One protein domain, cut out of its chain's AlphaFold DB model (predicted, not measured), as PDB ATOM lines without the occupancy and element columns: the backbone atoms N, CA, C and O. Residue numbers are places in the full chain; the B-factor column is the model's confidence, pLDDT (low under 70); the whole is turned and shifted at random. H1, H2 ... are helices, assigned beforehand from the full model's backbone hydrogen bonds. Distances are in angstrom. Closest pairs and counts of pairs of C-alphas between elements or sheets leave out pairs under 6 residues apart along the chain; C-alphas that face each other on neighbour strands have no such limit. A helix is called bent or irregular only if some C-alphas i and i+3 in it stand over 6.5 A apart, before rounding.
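AT A GLANCE: This is residues 4 to 126 of the 226 residues of an uncharacterized protein of Caenorhabditis nigoni (UniProt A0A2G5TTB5). A compact body of helices holds one long bent helix, H5, that folds back on itself: its first arm, H5a, lies beside H4 as a helical hairpin, and its second arm, H5b, runs past residues 58 to 62 of H4, with H3 packed along it and H2 packed on its residues 93 to 97. H6 crosses H4 and H3, close to the middle of the domain, and H1 reaches out as an arm whose residues 4 to 11 stick out. The printed part has 123 residues, with six named helices in the order H1 to H6 and no named strand, and its class is all helix. The radius of gyration of the C-alphas is 14.6 A, that of a compact whole, and the C-alphas span 43 by 32 by 26 A.

HOW THE PARTS SIT: Begin with H5, residues 68 to 97, assigned as one helix by its hydrogen bonds but bent: C-alphas 78 and 81 are 9.2 A apart. Its arms H5a, residues 68 to 78, and H5b, residues 81 to 97, touch, closest at the C-alphas of Glu 76 and Phe 83, 5.4 A apart, and run opposite ways at 36 degrees, only just a steep tilt. H5b is irregular, with C-alphas 81 and 84 7.1 A apart, and has a kink of 34 degrees near residue 88. H3, residues 34 to 42, touches H5b at a shallow tilt of 20 degrees, opposite ways; look at the C-alphas of Asp 37 and Phe 89, their closest, 5.8 A apart. H2, residues 23 to 31, touches residues 93 to 97 of H5b alone, closest at the C-alphas of Gly 28 and Thr 96, 5.9 A, at a shallow tilt of 28 degrees, opposite ways. H4, residues 48 to 62, forms a hairpin with H5a, at a shallow tilt of 11 degrees, with the C-alphas of Ile 57 and Ala 71 closest at 6.2 A. With its residues 58 to 62 alone, H4 touches H5b at a steep tilt of 43 degrees, closest at the C-alphas of Val 62 and Glu 94, 5.7 A. H6, residues 107 to 122, touches H4 at a steep tilt of 49 degrees, opposite ways, closest at the C-alphas of Thr 59 and Thr 110, 6.0 A. With residues 117 to 122 alone H6 touches H3, at 72 degrees, only just about perpendicular; the C-alphas of Arg 39 and Ala 121 are closest, at 4.7 A. H1, residues 4 to 21, touches no helix but is close to H6, not clearly touching, with the C-alphas of Phe 16 and Asn 109 closest at 6.9 A. H5a and H6 are apart. Every O i to N i+4 pair is within hydrogen-bond range in H2, H3, H4, H5a and H6; in H1 12 of 14 are, and in H5b 10 of 13.

IN THESE COORDINATES: Find C-alpha 68 of H5a at (99.599, -44.204, 29.451); this arm, residues 68 to 78, is 15.1 A long. H5b, residues 81 to 97, runs 24.8 A to C-alpha 97 at (88.578, -35.528, 26.677). Find C-alpha 4 at (65.008, -51.792, 15.462), where H1, residues 4 to 21, begins its 25.6 A. H2, residues 23 to 31, and H3, residues 34 to 42, follow. H4, residues 48 to 62, runs 21.4 A, and H6, residues 107 to 122, runs 22.5 A to C-alpha 122 at (94.811, -34.066, 6.503).

THE WHOLE: The two C-alphas farthest apart are those of Gly 4 and Pro 84, at 45.6 A. The printed part has no cut, and no link is long; that from H5 to H6, with 9 residues, is short. Mean pLDDT of the printed part is 78.8; look for values under 70 at residues 4 to 27 and 124 to 126, with a mean of 44 in H1.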
ATOM      1  N   GLY A   4      64.155 -52.181  14.334       26.77
ATOM      2  CA  GLY A   4      65.008 -51.792  15.462       26.77
ATOM      3  C   GLY A   4      66.452 -51.423  15.088       26.77
ATOM      4  O   GLY A   4      67.018 -50.534  15.709       26.77
ATOM      5  N   GLU A   5      67.039 -52.028  14.051       32.00
ATOM      6  CA  GLU A   5      68.425 -51.746  13.625       32.00
ATOM      7  C   GLU A   5      68.545 -50.371  12.951       32.00
ATOM      8  O   GLU A   5      69.537 -49.670  13.131       32.00
ATOM      9  N   ILE A   6      67.509 -49.954  12.215       33.75
ATOM     10  CA  ILE A   6      67.448 -48.628  11.581       33.75
ATOM     11  C   ILE A   6      67.239 -47.543  12.646       33.75
ATOM     12  O   ILE A   6      67.869 -46.490  12.585       33.75
ATOM     13  N   PHE A   7      66.394 -47.802  13.650       31.80
ATOM     14  CA  PHE A   7      66.190 -46.877  14.767       31.80
ATOM     15  C   PHE A   7      67.451 -46.698  15.616       31.80
ATOM     16  O   PHE A   7      67.772 -45.564  15.961       31.80
ATOM     17  N   GLU A   8      68.185 -47.776  15.902       36.00
ATOM     18  CA  GLU A   8      69.495 -47.724  16.566       36.00
ATOM     19  C   GLU A   8      70.505 -46.908  15.745       36.00
ATOM     20  O   GLU A   8      71.150 -46.021  16.293       36.00
ATOM     21  N   GLU A   9      70.588 -47.104  14.423       38.84
ATOM     22  CA  GLU A   9      71.515 -46.343  13.570       38.84
ATOM     23  C   GLU A   9      71.184 -44.839  13.537       38.84
ATOM     24  O   GLU A   9      72.081 -43.991  13.570       38.84
ATOM     25  N   ILE A  10      69.896 -44.484  13.506       39.62
ATOM     26  CA  ILE A  10      69.459 -43.087  13.591       39.62
ATOM     27  C   ILE A  10      69.765 -42.536  14.992       39.62
ATOM     28  O   ILE A  10      70.333 -41.451  15.090       39.62
ATOM     29  N   PHE A  11      69.471 -43.265  16.073       42.22
ATOM     30  CA  PHE A  11      69.775 -42.835  17.446       42.22
ATOM     31  C   PHE A  11      71.280 -42.694  17.716       42.22
ATOM     32  O   PHE A  11      71.690 -41.756  18.400       42.22
ATOM     33  N   ASP A  12      72.116 -43.558  17.147       44.62
ATOM     34  CA  ASP A  12      73.574 -43.450  17.218       44.62
ATOM     35  C   ASP A  12      74.078 -42.218  16.455       44.62
ATOM     36  O   ASP A  12      74.941 -41.486  16.952       44.62
ATOM     37  N   ARG A  13      73.475 -41.898  15.301       46.16
ATOM     38  CA  ARG A  13      73.708 -40.624  14.594       46.16
ATOM     39  C   ARG A  13      73.177 -39.413  15.377       46.16
ATOM     40  O   ARG A  13      73.780 -38.346  15.301       46.16
ATOM     41  N   MET A  14      72.112 -39.555  16.170       45.47
ATOM     42  CA  MET A  14      71.607 -38.493  17.057       45.47
ATOM     43  C   MET A  14      72.512 -38.273  18.282       45.47
ATOM     44  O   MET A  14      72.790 -37.128  18.641       45.47
ATOM     45  N   ARG A  15      73.042 -39.339  18.900       50.44
ATOM     46  CA  ARG A  15      74.052 -39.253  19.978       50.44
ATOM     47  C   ARG A  15      75.347 -38.614  19.497       50.44
ATOM     48  O   ARG A  15      75.973 -37.867  20.244       50.44
ATOM     49  N   PHE A  16      75.727 -38.873  18.247       50.97
ATOM     50  CA  PHE A  16      76.865 -38.218  17.613       50.97
ATOM     51  C   PHE A  16      76.721 -36.689  17.620       50.97
ATOM     52  O   PHE A  16      77.671 -35.990  17.958       50.97
ATOM     53  N   LEU A  17      75.527 -36.156  17.346       51.47
ATOM     54  CA  LEU A  17      75.277 -34.710  17.328       51.47
ATOM     55  C   LEU A  17      75.320 -34.064  18.724       51.47
ATOM     56  O   LEU A  17      75.721 -32.907  18.846       51.47
ATOM     57  N   SER A  18      74.975 -34.788  19.795       53.34
ATOM     58  CA  SER A  18      75.004 -34.206  21.148       53.34
ATOM     59  C   SER A  18      76.430 -33.922  21.638       53.34
ATOM     60  O   SER A  18      76.650 -32.915  22.302       53.34
ATOM     61  N   ILE A  19      77.415 -34.743  21.251       54.50
ATOM     62  CA  ILE A  19      78.841 -34.533  21.580       54.50
ATOM     63  C   ILE A  19      79.373 -33.261  20.918       54.50
ATOM     64  O   ILE A  19      80.211 -32.562  21.482       54.50
ATOM     65  N   PHE A  20      78.903 -32.976  19.701       56.41
ATOM     66  CA  PHE A  20      79.279 -31.773  18.966       56.41
ATOM     67  C   PHE A  20      78.580 -30.534  19.510       56.41
ATOM     68  O   PHE A  20      79.205 -29.481  19.554       56.41
ATOM     69  N   ASN A  21      77.349 -30.655  20.012       53.81
ATOM     70  CA  ASN A  21      76.663 -29.547  20.678       53.81
ATOM     71  C   ASN A  21      77.309 -29.116  22.004       53.81
ATOM     72  O   ASN A  21      77.116 -27.964  22.408       53.81
ATOM     73  N   ASP A  22      78.124 -29.966  22.641       58.59
ATOM     74  CA  ASP A  22      78.944 -29.582  23.793       58.59
ATOM     75  C   ASP A  22      80.109 -28.675  23.363       58.59
ATOM     76  O   ASP A  22      81.271 -29.073  23.228       58.59
ATOM     77  N   PHE A  23      79.766 -27.399  23.185       47.88
ATOM     78  CA  PHE A  23      80.619 -26.276  22.787       47.88
ATOM     79  C   PHE A  23      81.993 -26.251  23.485       47.88
ATOM     80  O   PHE A  23      83.011 -25.911  22.879       47.88
ATOM     81  N   CYS A  24      82.034 -26.651  24.759       51.81
ATOM     82  CA  CYS A  24      83.236 -26.657  25.589       51.81
ATOM     83  C   CYS A  24      84.276 -27.699  25.153       51.81
ATOM     84  O   CYS A  24      85.479 -27.437  25.238       51.81
ATOM     85  N   THR A  25      83.832 -28.857  24.664       60.22
ATOM     86  CA  THR A  25      84.715 -29.951  24.250       60.22
ATOM     87  C   THR A  25      85.516 -29.535  23.021       60.22
ATOM     88  O   THR A  25      86.747 -29.551  23.033       60.22
ATOM     89  N   PHE A  26      84.834 -29.078  21.972       65.81
ATOM     90  CA  PHE A  26      85.454 -28.805  20.675       65.81
ATOM     91  C   PHE A  26      86.389 -27.594  20.665       65.81
ATOM     92  O   PHE A  26      87.467 -27.647  20.063       65.81
ATOM     93  N   LEU A  27      86.044 -26.532  21.400       65.31
ATOM     94  CA  LEU A  27      86.965 -25.415  21.614       65.31
ATOM     95  C   LEU A  27      88.223 -25.850  22.368       65.31
ATOM     96  O   LEU A  27      89.306 -25.354  22.061       65.31
ATOM     97  N   GLY A  28      88.102 -26.801  23.299       74.06
ATOM     98  CA  GLY A  28      89.243 -27.416  23.971       74.06
ATOM     99  C   GLY A  28      90.191 -28.090  22.979       74.06
ATOM    100  O   GLY A  28      91.375 -27.768  22.958       74.06
ATOM    101  N   PHE A  29      89.666 -28.941  22.089       78.75
ATOM    102  CA  PHE A  29      90.486 -29.659  21.102       78.75
ATOM    103  C   PHE A  29      91.181 -28.724  20.104       78.75
ATOM    104  O   PHE A  29      92.353 -28.936  19.764       78.75
ATOM    105  N   LYS A  30      90.496 -27.656  19.672       76.69
ATOM    106  CA  LYS A  30      91.086 -26.611  18.823       76.69
ATOM    107  C   LYS A  30      92.177 -25.838  19.564       76.69
ATOM    108  O   LYS A  30      93.292 -25.728  19.052       76.69
ATOM    109  N   ARG A  31      91.870 -25.320  20.759       79.56
ATOM    110  CA  ARG A  31      92.783 -24.502  21.578       79.56
ATOM    111  C   ARG A  31      94.049 -25.266  21.941       79.56
ATOM    112  O   ARG A  31      95.143 -24.724  21.815       79.56
ATOM    113  N   ASP A  32      93.902 -26.522  22.346       84.25
ATOM    114  CA  ASP A  32      95.015 -27.345  22.819       84.25
ATOM    115  C   ASP A  32      95.869 -27.874  21.640       84.25
ATOM    116  O   ASP A  32      96.941 -28.449  21.836       84.25
ATOM    117  N   GLY A  33      95.449 -27.607  20.392       84.88
ATOM    118  CA  GLY A  33      96.231 -27.865  19.184       84.88
ATOM    119  C   GLY A  33      96.325 -29.339  18.802       84.88
ATOM    120  O   GLY A  33      97.242 -29.711  18.078       84.88
ATOM    121  N   ILE A  34      95.380 -30.167  19.250       89.69
ATOM    122  CA  ILE A  34      95.469 -31.635  19.169       89.69
ATOM    123  C   ILE A  34      95.549 -32.146  17.721       89.69
ATOM    124  O   ILE A  34      96.310 -33.064  17.433       89.69
ATOM    125  N   HIS A  35      94.832 -31.519  16.784       85.56
ATOM    126  CA  HIS A  35      94.939 -31.825  15.350       85.56
ATOM    127  C   HIS A  35      96.316 -31.509  14.753       85.56
ATOM    128  O   HIS A  35      96.743 -32.201  13.835       85.56
ATOM    129  N   ARG A  36      97.038 -30.503  15.270       87.50
ATOM    130  CA  ARG A  36      98.402 -30.193  14.813       87.50
ATOM    131  C   ARG A  36      99.394 -31.235  15.304       87.50
ATOM    132  O   ARG A  36     100.215 -31.686  14.514       87.50
ATOM    133  N   ASP A  37      99.273 -31.653  16.560       90.75
ATOM    134  CA  ASP A  37     100.101 -32.727  17.117       90.75
ATOM    135  C   ASP A  37      99.850 -34.044  16.364       90.75
ATOM    136  O   ASP A  37     100.790 -34.699  15.916       90.75
ATOM    137  N   TRP A  38      98.576 -34.378  16.120       91.75
ATOM    138  CA  TRP A  38      98.200 -35.533  15.303       91.75
ATOM    139  C   TRP A  38      98.742 -35.432  13.873       91.75
ATOM    140  O   TRP A  38      99.241 -36.417  13.334       91.75
ATOM    141  N   ARG A  39      98.707 -34.243  13.257       89.12
ATOM    142  CA  ARG A  39      99.295 -33.998  11.932       89.12
ATOM    143  C   ARG A  39     100.805 -34.225  11.919       89.12
ATOM    144  O   ARG A  39     101.304 -34.807  10.960       89.12
ATOM    145  N   GLY A  40     101.516 -33.790  12.961       88.31
ATOM    146  CA  GLY A  40     102.947 -34.054  13.129       88.31
ATOM    147  C   GLY A  40     103.229 -35.553  13.162       88.31
ATOM    148  O   GLY A  40     104.004 -36.056  12.353       88.31
ATOM    149  N   MET A  41     102.483 -36.289  13.992       89.94
ATOM    150  CA  MET A  41     102.557 -37.751  14.031       89.94
ATOM    151  C   MET A  41     102.214 -38.407  12.689       89.94
ATOM    152  O   MET A  41     102.796 -39.435  12.341       89.94
ATOM    153  N   CYS A  42     101.284 -37.829  11.918       82.81
ATOM    154  CA  CYS A  42     100.837 -38.418  10.661       82.81
ATOM    155  C   CYS A  42     101.938 -38.586   9.617       82.81
ATOM    156  O   CYS A  42     101.835 -39.477   8.778       82.81
ATOM    157  N   GLN A  43     103.000 -37.787   9.697       82.81
ATOM    158  CA  GLN A  43     104.158 -37.885   8.808       82.81
ATOM    159  C   GLN A  43     104.947 -39.187   9.008       82.81
ATOM    160  O   GLN A  43     105.630 -39.638   8.094       82.81
ATOM    161  N   ASN A  44     104.821 -39.802  10.185       86.50
ATOM    162  CA  ASN A  44     105.548 -41.007  10.566       86.50
ATOM    163  C   ASN A  44     104.699 -42.284  10.430       86.50
ATOM    164  O   ASN A  44     105.236 -43.379  10.619       86.50
ATOM    165  N   PHE A  45     103.401 -42.175  10.105       85.94
ATOM    166  CA  PHE A  45     102.552 -43.347   9.875       85.94
ATOM    167  C   PHE A  45     102.931 -44.058   8.577       85.94
ATOM    168  O   PHE A  45     102.972 -43.454   7.508       85.94
ATOM    169  N   LYS A  46     103.122 -45.377   8.650       84.25
ATOM    170  CA  LYS A  46     103.465 -46.193   7.472       84.25
ATOM    171  C   LYS A  46     102.258 -46.507   6.594       84.25
ATOM    172  O   LYS A  46     102.395 -46.653   5.384       84.25
ATOM    173  N   ASN A  47     101.087 -46.688   7.205       86.38
ATOM    174  CA  ASN A  47      99.851 -47.057   6.516       86.38
ATOM    175  C   ASN A  47      98.601 -46.778   7.375       86.38
ATOM    176  O   ASN A  47      98.677 -46.440   8.560       86.38
ATOM    177  N   SER A  48      97.426 -46.941   6.765       84.81
ATOM    178  CA  SER A  48      96.123 -46.739   7.411       84.81
ATOM    179  C   SER A  48      95.826 -47.745   8.533       84.81
ATOM    180  O   SER A  48      95.096 -47.418   9.473       84.81
ATOM    181  N   GLU A  49      96.398 -48.951   8.473       88.50
ATOM    182  CA  GLU A  49      96.216 -49.983   9.496       88.50
ATOM    183  C   GLU A  49      96.921 -49.599  10.805       88.50
ATOM    184  O   GLU A  49      96.320 -49.662  11.879       88.50
ATOM    185  N   GLU A  50      98.167 -49.129  10.717       90.25
ATOM    186  CA  GLU A  50      98.954 -48.607  11.839       90.25
ATOM    187  C   GLU A  50      98.220 -47.449  12.521       90.25
ATOM    188  O   GLU A  50      97.985 -47.465  13.732       90.25
ATOM    189  N   LYS A  51      97.730 -46.503  11.720       89.62
ATOM    190  CA  LYS A  51      96.911 -45.375  12.173       89.62
ATOM    191  C   LYS A  51      95.646 -45.835  12.904       89.62
ATOM    192  O   LYS A  51      95.288 -45.299  13.955       89.62
ATOM    193  N   SER A  52      94.977 -46.872  12.395       89.50
ATOM    194  CA  SER A  52      93.818 -47.472  13.063       89.50
ATOM    195  C   SER A  52      94.179 -48.139  14.394       89.50
ATOM    196  O   SER A  52      93.378 -48.067  15.329       89.50
ATOM    197  N   LYS A  53      95.344 -48.786  14.501       92.69
ATOM    198  CA  LYS A  53      95.828 -49.386  15.755       92.69
ATOM    199  C   LYS A  53      96.123 -48.307  16.796       92.69
ATOM    200  O   LYS A  53      95.622 -48.416  17.912       92.69
ATOM    201  N   ILE A  54      96.791 -47.215  16.415       93.00
ATOM    202  CA  ILE A  54      97.020 -46.073  17.316       93.00
ATOM    203  C   ILE A  54      95.703 -45.466  17.812       93.00
ATOM    204  O   ILE A  54      95.547 -45.258  19.014       93.00
ATOM    205  N   ARG A  55      94.700 -45.265  16.944       92.25
ATOM    206  CA  ARG A  55      93.375 -44.778  17.388       92.25
ATOM    207  C   ARG A  55      92.728 -45.684  18.441       92.25
ATOM    208  O   ARG A  55      92.105 -45.192  19.383       92.25
ATOM    209  N   ARG A  56      92.863 -47.008  18.298       93.38
ATOM    210  CA  ARG A  56      92.367 -47.981  19.289       93.38
ATOM    211  C   ARG A  56      93.123 -47.880  20.612       93.38
ATOM    212  O   ARG A  56      92.477 -47.923  21.654       93.38
ATOM    213  N   ILE A  57      94.443 -47.693  20.578       95.06
ATOM    214  CA  ILE A  57      95.262 -47.472  21.781       95.06
ATOM    215  C   ILE A  57      94.788 -46.216  22.517       95.06
ATOM    216  O   ILE A  57      94.453 -46.303  23.693       95.06
ATOM    217  N   VAL A  58      94.649 -45.083  21.820       94.69
ATOM    218  CA  VAL A  58      94.148 -43.827  22.416       94.69
ATOM    219  C   VAL A  58      92.770 -44.029  23.047       94.69
ATOM    220  O   VAL A  58      92.533 -43.591  24.168       94.69
ATOM    221  N   THR A  59      91.877 -44.751  22.362       93.00
ATOM    222  CA  THR A  59      90.535 -45.055  22.882       93.00
ATOM    223  C   THR A  59      90.587 -45.886  24.158       93.00
ATOM    224  O   THR A  59      89.881 -45.577  25.113       93.00
ATOM    225  N   ARG A  60      91.436 -46.917  24.208       95.12
ATOM    226  CA  ARG A  60      91.613 -47.730  25.419       95.12
ATOM    227  C   ARG A  60      92.162 -46.901  26.578       95.12
ATOM    228  O   ARG A  60      91.721 -47.115  27.699       95.12
ATOM    229  N   VAL A  61      93.062 -45.953  26.311       94.25
ATOM    230  CA  VAL A  61      93.616 -45.076  27.353       94.25
ATOM    231  C   VAL A  61      92.548 -44.181  27.959       94.25
ATOM    232  O   VAL A  61      92.322 -44.234  29.164       94.25
ATOM    233  N   VAL A  62      91.837 -43.406  27.139       90.69
ATOM    234  CA  VAL A  62      90.880 -42.421  27.674       90.69
ATOM    235  C   VAL A  62      89.656 -43.048  28.337       90.69
ATOM    236  O   VAL A  62      88.998 -42.391  29.136       90.69
ATOM    237  N   LEU A  63      89.360 -44.313  28.028       89.12
ATOM    238  CA  LEU A  63      88.311 -45.093  28.689       89.12
ATOM    239  C   LEU A  63      88.822 -45.891  29.901       89.12
ATOM    240  O   LEU A  63      88.081 -46.702  30.451       89.12
ATOM    241  N   GLY A  64      90.084 -45.710  30.301       89.81
ATOM    242  CA  GLY A  64      90.671 -46.356  31.477       89.81
ATOM    243  C   GLY A  64      90.985 -47.849  31.314       89.81
ATOM    244  O   GLY A  64      91.270 -48.519  32.302       89.81
ATOM    245  N   ALA A  65      90.955 -48.385  30.091       91.50
ATOM    246  CA  ALA A  65      91.246 -49.791  29.789       91.50
ATOM    247  C   ALA A  65      92.736 -50.074  29.505       91.50
ATOM    248  O   ALA A  65      93.119 -51.224  29.280       91.50
ATOM    249  N   LEU A  66      93.569 -49.032  29.441       94.06
ATOM    250  CA  LEU A  66      95.015 -49.108  29.233       94.06
ATOM    251  C   LEU A  66      95.664 -47.889  29.895       94.06
ATOM    252  O   LEU A  66      95.178 -46.778  29.717       94.06
ATOM    253  N   ASN A  67      96.752 -48.048  30.647       93.56
ATOM    254  CA  ASN A  67      97.434 -46.874  31.205       93.56
ATOM    255  C   ASN A  67      98.385 -46.229  30.178       93.56
ATOM    256  O   ASN A  67      98.821 -46.869  29.220       93.56
ATOM    257  N   MET A  68      98.741 -44.954  30.384       90.06
ATOM    258  CA  MET A  68      99.599 -44.204  29.451       90.06
ATOM    259  C   MET A  68     100.976 -44.848  29.220       90.06
ATOM    260  O   MET A  68     101.536 -44.724  28.131       90.06
ATOM    261  N   PHE A  69     101.546 -45.509  30.232       90.19
ATOM    262  CA  PHE A  69     102.864 -46.133  30.124       90.19
ATOM    263  C   PHE A  69     102.820 -47.380  29.233       90.19
ATOM    264  O   PHE A  69     103.645 -47.527  28.332       90.19
ATOM    265  N   GLU A  70     101.826 -48.243  29.437       94.06
ATOM    266  CA  GLU A  70     101.570 -49.409  28.587       94.06
ATOM    267  C   GLU A  70     101.219 -48.996  27.159       94.06
ATOM    268  O   GLU A  70     101.757 -49.563  26.211       94.06
ATOM    269  N   ALA A  71     100.404 -47.953  26.995       94.19
ATOM    270  CA  ALA A  71     100.109 -47.382  25.686       94.19
ATOM    271  C   ALA A  71     101.379 -46.913  24.968       94.19
ATOM    272  O   ALA A  71     101.563 -47.222  23.796       94.19
ATOM    273  N   GLY A  72     102.281 -46.222  25.675       92.31
ATOM    274  CA  GLY A  72     103.575 -45.813  25.129       92.31
ATOM    275  C   GLY A  72     104.390 -46.997  24.603       92.31
ATOM    276  O   GLY A  72     104.899 -46.923  23.488       92.31
ATOM    277  N   LYS A  73     104.439 -48.107  25.351       93.62
ATOM    278  CA  LYS A  73     105.112 -49.342  24.914       93.62
ATOM    279  C   LYS A  73     104.447 -49.984  23.697       93.62
ATOM    280  O   LYS A  73     105.153 -50.421  22.793       93.62
ATOM    281  N   GLU A  74     103.112 -50.043  23.658       95.19
ATOM    282  CA  GLU A  74     102.383 -50.567  22.492       95.19
ATOM    283  C   GLU A  74     102.668 -49.720  21.236       95.19
ATOM    284  O   GLU A  74     102.875 -50.274  20.156       95.19
ATOM    285  N   VAL A  75     102.736 -48.389  21.370       93.88
ATOM    286  CA  VAL A  75     103.073 -47.485  20.256       93.88
ATOM    287  C   VAL A  75     104.530 -47.616  19.830       93.88
ATOM    288  O   VAL A  75     104.792 -47.691  18.634       93.88
ATOM    289  N   GLU A  76     105.468 -47.682  20.773       92.44
ATOM    290  CA  GLU A  76     106.893 -47.857  20.474       92.44
ATOM    291  C   GLU A  76     107.159 -49.179  19.738       92.44
ATOM    292  O   GLU A  76     107.883 -49.198  18.742       92.44
ATOM    293  N   ALA A  77     106.509 -50.265  20.168       92.81
ATOM    294  CA  ALA A  77     106.596 -51.569  19.515       92.81
ATOM    295  C   ALA A  77     105.977 -51.570  18.107       92.81
ATOM    296  O   ALA A  77     106.466 -52.269  17.218       92.81
ATOM    297  N   LEU A  78     104.905 -50.799  17.896       91.88
ATOM    298  CA  LEU A  78     104.267 -50.656  16.589       91.88
ATOM    299  C   LEU A  78     105.138 -49.820  15.638       91.88
ATOM    300  O   LEU A  78     105.412 -50.227  14.507       91.88
ATOM    301  N   ASN A  79     105.567 -48.647  16.103       91.25
ATOM    302  CA  ASN A  79     106.381 -47.703  15.355       91.25
ATOM    303  C   ASN A  79     107.113 -46.740  16.307       91.25
ATOM    304  O   ASN A  79     106.577 -45.708  16.716       91.25
ATOM    305  N   ALA A  80     108.376 -47.053  16.597       90.62
ATOM    306  CA  ALA A  80     109.235 -46.262  17.478       90.62
ATOM    307  C   ALA A  80     109.375 -44.785  17.057       90.62
ATOM    308  O   ALA A  80     109.581 -43.928  17.913       90.62
ATOM    309  N   ALA A  81     109.207 -44.460  15.767       90.62
ATOM    310  CA  ALA A  81     109.269 -43.078  15.287       90.62
ATOM    311  C   ALA A  81     108.101 -42.212  15.793       90.62
ATOM    312  O   ALA A  81     108.235 -40.995  15.865       90.62
ATOM    313  N   LEU A  82     106.970 -42.817  16.173       89.38
ATOM    314  CA  LEU A  82     105.819 -42.100  16.729       89.38
ATOM    315  C   LEU A  82     105.978 -41.784  18.217       89.38
ATOM    316  O   LEU A  82     105.290 -40.902  18.724       89.38
ATOM    317  N   PHE A  83     106.839 -42.513  18.930       86.88
ATOM    318  CA  PHE A  83     106.916 -42.454  20.389       86.88
ATOM    319  C   PHE A  83     107.189 -41.044  20.956       86.88
ATOM    320  O   PHE A  83     106.485 -40.660  21.898       86.88
ATOM    321  N   PRO A  84     108.122 -40.236  20.398       87.81
ATOM    322  CA  PRO A  84     108.393 -38.888  20.903       87.81
ATOM    323  C   PRO A  84     107.169 -37.964  20.862       87.81
ATOM    324  O   PRO A  84     106.932 -37.215  21.811       87.81
ATOM    325  N   ASP A  85     106.368 -38.064  19.801       90.00
ATOM    326  CA  ASP A  85     105.215 -37.190  19.554       90.00
ATOM    327  C   ASP A  85     103.914 -37.744  20.156       90.00
ATOM    328  O   ASP A  85     103.009 -36.988  20.521       90.00
ATOM    329  N   PHE A  86     103.826 -39.067  20.327       92.00
ATOM    330  CA  PHE A  86     102.634 -39.739  20.838       92.00
ATOM    331  C   PHE A  86     102.308 -39.344  22.275       92.00
ATOM    332  O   PHE A  86     101.150 -39.081  22.594       92.00
ATOM    333  N   ARG A  87     103.311 -39.293  23.157       89.06
ATOM    334  CA  ARG A  87     103.081 -38.988  24.576       89.06
ATOM    335  C   ARG A  87     102.520 -37.570  24.784       89.06
ATOM    336  O   ARG A  87     101.515 -37.454  25.488       89.06
ATOM    337  N   PRO A  88     103.104 -36.500  24.205       90.44
ATOM    338  CA  PRO A  88     102.521 -35.159  24.262       90.44
ATOM    339  C   PRO A  88     101.099 -35.093  23.696       90.44
ATOM    340  O   PRO A  88     100.223 -34.501  24.331       90.44
ATOM    341  N   PHE A  89     100.859 -35.733  22.545       94.00
ATOM    342  CA  PHE A  89      99.530 -35.816  21.937       94.00
ATOM    343  C   PHE A  89      98.519 -36.474  22.885       94.00
ATOM    344  O   PHE A  89      97.459 -35.905  23.147       94.00
ATOM    345  N   LEU A  90      98.856 -37.645  23.432       94.12
ATOM    346  CA  LEU A  90      97.967 -38.437  24.279       94.12
ATOM    347  C   LEU A  90      97.602 -37.692  25.567       94.12
ATOM    348  O   LEU A  90      96.435 -37.669  25.941       94.12
ATOM    349  N   LEU A  91      98.575 -37.032  26.202       91.94
ATOM    350  CA  LEU A  91      98.352 -36.231  27.408       91.94
ATOM    351  C   LEU A  91      97.359 -35.091  27.171       91.94
ATOM    352  O   LEU A  91      96.450 -34.883  27.977       91.94
ATOM    353  N   LYS A  92      97.520 -34.353  26.066       92.56
ATOM    354  CA  LYS A  92      96.580 -33.288  25.700       92.56
ATOM    355  C   LYS A  92      95.213 -33.871  25.379       92.56
ATOM    356  O   LYS A  92      94.227 -33.408  25.937       92.56
ATOM    357  N   PHE A  93      95.165 -34.907  24.540       92.56
ATOM    358  CA  PHE A  93      93.920 -35.562  24.156       92.56
ATOM    359  C   PHE A  93      93.131 -36.024  25.379       92.56
ATOM    360  O   PHE A  93      91.963 -35.673  25.508       92.56
ATOM    361  N   GLU A  94      93.761 -36.750  26.300       91.38
ATOM    362  CA  GLU A  94      93.111 -37.230  27.516       91.38
ATOM    363  C   GLU A  94      92.657 -36.075  28.412       91.38
ATOM    364  O   GLU A  94      91.505 -36.050  28.835       91.38
ATOM    365  N   SER A  95      93.508 -35.069  28.645       90.25
ATOM    366  CA  SER A  95      93.149 -33.905  29.468       90.25
ATOM    367  C   SER A  95      91.956 -33.125  28.909       90.25
ATOM    368  O   SER A  95      91.113 -32.638  29.668       90.25
ATOM    369  N   THR A  96      91.869 -32.985  27.587       88.38
ATOM    370  CA  THR A  96      90.732 -32.338  26.927       88.38
ATOM    371  C   THR A  96      89.504 -33.249  26.941       88.38
ATOM    372  O   THR A  96      88.406 -32.772  27.224       88.38
ATOM    373  N   PHE A  97      89.670 -34.553  26.708       86.75
ATOM    374  CA  PHE A  97      88.578 -35.528  26.677       86.75
ATOM    375  C   PHE A  97      87.924 -35.740  28.046       86.75
ATOM    376  O   PHE A  97      86.709 -35.852  28.126       86.75
ATOM    377  N   GLN A  98      88.684 -35.702  29.141       85.75
ATOM    378  CA  GLN A  98      88.135 -35.820  30.500       85.75
ATOM    379  C   GLN A  98      87.184 -34.670  30.881       85.75
ATOM    380  O   GLN A  98      86.440 -34.778  31.852       85.75
ATOM    381  N   LYS A  99      87.177 -33.567  30.118       83.69
ATOM    382  CA  LYS A  99      86.234 -32.446  30.295       83.69
ATOM    383  C   LYS A  99      84.895 -32.678  29.585       83.69
ATOM    384  O   LYS A  99      83.960 -31.916  29.811       83.69
ATOM    385  N   VAL A 100      84.807 -33.701  28.732       78.44
ATOM    386  CA  VAL A 100      83.564 -34.145  28.089       78.44
ATOM    387  C   VAL A 100      82.633 -34.715  29.164       78.44
ATOM    388  O   VAL A 100      83.111 -35.465  30.018       78.44
ATOM    389  N   PRO A 101      81.317 -34.436  29.144       77.94
ATOM    390  CA  PRO A 101      80.383 -35.055  30.081       77.94
ATOM    391  C   PRO A 101      80.475 -36.592  30.068       77.94
ATOM    392  O   PRO A 101      80.547 -37.179  28.987       77.94
ATOM    393  N   PRO A 102      80.416 -37.278  31.229       79.44
ATOM    394  CA  PRO A 102      80.632 -38.728  31.308       79.44
ATOM    395  C   PRO A 102      79.737 -39.564  30.381       79.44
ATOM    396  O   PRO A 102      80.190 -40.549  29.808       79.44
ATOM    397  N   ILE A 103      78.489 -39.138  30.162       73.56
ATOM    398  CA  ILE A 103      77.542 -39.800  29.245       73.56
ATOM    399  C   ILE A 103      78.024 -39.823  27.781       73.56
ATOM    400  O   ILE A 103      77.593 -40.658  26.988       73.56
ATOM    401  N   HIS A 104      78.938 -38.925  27.417       73.69
ATOM    402  CA  HIS A 104      79.515 -38.815  26.082       73.69
ATOM    403  C   HIS A 104      80.918 -39.429  25.984       73.69
ATOM    404  O   HIS A 104      81.446 -39.538  24.875       73.69
ATOM    405  N   GLN A 105      81.500 -39.902  27.090       81.25
ATOM    406  CA  GLN A 105      82.802 -40.570  27.116       81.25
ATOM    407  C   GLN A 105      82.681 -42.054  26.727       81.25
ATOM    408  O   GLN A 105      82.864 -42.956  27.540       81.25
ATOM    409  N   THR A 106      82.340 -42.325  25.466       80.50
ATOM    410  CA  THR A 106      82.160 -43.693  24.946       80.50
ATOM    411  C   THR A 106      83.197 -44.034  23.881       80.50
ATOM    412  O   THR A 106      83.741 -43.153  23.217       80.50
ATOM    413  N   SER A 107      83.436 -45.330  23.655       79.69
ATOM    414  CA  SER A 107      84.345 -45.812  22.598       79.69
ATOM    415  C   SER A 107      83.976 -45.287  21.211       79.69
ATOM    416  O   SER A 107      84.844 -44.812  20.477       79.69
ATOM    417  N   LEU A 108      82.682 -45.310  20.880       75.50
ATOM    418  CA  LEU A 108      82.171 -44.795  19.613       75.50
ATOM    419  C   LEU A 108      82.512 -43.308  19.449       75.50
ATOM    420  O   LEU A 108      83.077 -42.905  18.432       75.50
ATOM    421  N   ASN A 109      82.238 -42.516  20.482       74.19
ATOM    422  CA  ASN A 109      82.435 -41.072  20.472       74.19
ATOM    423  C   ASN A 109      83.917 -40.702  20.375       74.19
ATOM    424  O   ASN A 109      84.288 -39.829  19.589       74.19
ATOM    425  N   THR A 110      84.781 -41.413  21.099       83.88
ATOM    426  CA  THR A 110      86.234 -41.235  21.014       83.88
ATOM    427  C   THR A 110      86.758 -41.546  19.615       83.88
ATOM    428  O   THR A 110      87.535 -40.772  19.057       83.88
ATOM    429  N   GLN A 111      86.330 -42.660  19.014       80.75
ATOM    430  CA  GLN A 111      86.747 -43.045  17.662       80.75
ATOM    431  C   GLN A 111      86.299 -42.026  16.614       80.75
ATOM    432  O   GLN A 111      87.059 -41.695  15.702       80.75
ATOM    433  N   LEU A 112      85.081 -41.508  16.753       76.44
ATOM    434  CA  LEU A 112      84.545 -40.473  15.878       76.44
ATOM    435  C   LEU A 112      85.329 -39.163  16.005       76.44
ATOM    436  O   LEU A 112      85.747 -38.604  14.992       76.44
ATOM    437  N   LEU A 113      85.624 -38.724  17.228       81.56
ATOM    438  CA  LEU A 113      86.455 -37.548  17.474       81.56
ATOM    439  C   LEU A 113      87.879 -37.713  16.923       81.56
ATOM    440  O   LEU A 113      88.440 -36.783  16.349       81.56
ATOM    441  N   LEU A 114      88.468 -38.904  17.039       86.44
ATOM    442  CA  LEU A 114      89.779 -39.189  16.457       86.44
ATOM    443  C   LEU A 114      89.751 -39.144  14.928       86.44
ATOM    444  O   LEU A 114      90.671 -38.596  14.336       86.44
ATOM    445  N   LYS A 115      88.706 -39.671  14.275       82.31
ATOM    446  CA  LYS A 115      88.514 -39.517  12.818       82.31
ATOM    447  C   LYS A 115      88.342 -38.055  12.414       82.31
ATOM    448  O   LYS A 115      88.781 -37.658  11.343       82.31
ATOM    449  N   PHE A 116      87.722 -37.262  13.273       78.44
ATOM    450  CA  PHE A 116      87.545 -35.839  13.046       78.44
ATOM    451  C   PHE A 116      88.870 -35.067  13.094       78.44
ATOM    452  O   PHE A 116      89.209 -34.318  12.181       78.44
ATOM    453  N   ILE A 117      89.646 -35.292  14.155       84.88
ATOM    454  CA  ILE A 117      91.009 -34.769  14.305       84.88
ATOM    455  C   ILE A 117      91.864 -35.175  13.105       84.88
ATOM    456  O   ILE A 117      92.636 -34.367  12.596       84.88
ATOM    457  N   ASP A 118      91.681 -36.408  12.639       84.44
ATOM    458  CA  ASP A 118      92.361 -36.941  11.472       84.44
ATOM    459  C   ASP A 118      92.026 -36.180  10.186       84.44
ATOM    460  O   ASP A 118      92.920 -35.716   9.482       84.44
ATOM    461  N   PHE A 119      90.734 -35.968   9.932       81.06
ATOM    462  CA  PHE A 119      90.258 -35.188   8.795       81.06
ATOM    463  C   PHE A 119      90.845 -33.770   8.791       81.06
ATOM    464  O   PHE A 119      91.322 -33.309   7.755       81.06
ATOM    465  N   LEU A 120      90.862 -33.086   9.939       76.94
ATOM    466  CA  LEU A 120      91.439 -31.743  10.040       76.94
ATOM    467  C   LEU A 120      92.963 -31.726   9.878       76.94
ATOM    468  O   LEU A 120      93.514 -30.776   9.326       76.94
ATOM    469  N   ALA A 121      93.653 -32.761  10.355       83.50
ATOM    470  CA  ALA A 121      95.094 -32.901  10.168       83.50
ATOM    471  C   ALA A 121      95.464 -33.082   8.687       83.50
ATOM    472  O   ALA A 121      96.466 -32.526   8.233       83.50
ATOM    473  N   GLU A 122      94.649 -33.832   7.942       80.94
ATOM    474  CA  GLU A 122      94.811 -34.066   6.503       80.94
ATOM    475  C   GLU A 122      94.364 -32.868   5.650       80.94
ATOM    476  O   GLU A 122      94.920 -32.645   4.577       80.94
ATOM    477  N   ASN A 123      93.417 -32.058   6.140       74.88
ATOM    478  CA  ASN A 123      92.820 -30.941   5.404       74.88
ATOM    479  C   ASN A 123      92.981 -29.600   6.153       74.88
ATOM    480  O   ASN A 123      91.992 -28.997   6.565       74.88
ATOM    481  N   PRO A 124      94.212 -29.090   6.328       69.19
ATOM    482  CA  PRO A 124      94.473 -27.866   7.093       69.19
ATOM    483  C   PRO A 124      93.952 -26.586   6.419       69.19
ATOM    484  O   PRO A 124      93.729 -25.591   7.099       69.19
ATOM    485  N   GLU A 125      93.783 -26.613   5.094       65.94
ATOM    486  CA  GLU A 125      93.284 -25.500   4.271       65.94
ATOM    487  C   GLU A 125      91.742 -25.440   4.248       65.94
ATOM    488  O   GLU A 125      91.162 -24.487   3.729       65.94
ATOM    489  N   ASN A 126      91.053 -26.467   4.769       62.84
ATOM    490  CA  ASN A 126      89.595 -26.523   4.716       62.84
ATOM    491  C   ASN A 126      88.973 -25.447   5.614       62.84
ATOM    492  O   ASN A 126      89.316 -25.319   6.787       62.84
TER     493      ASN A 126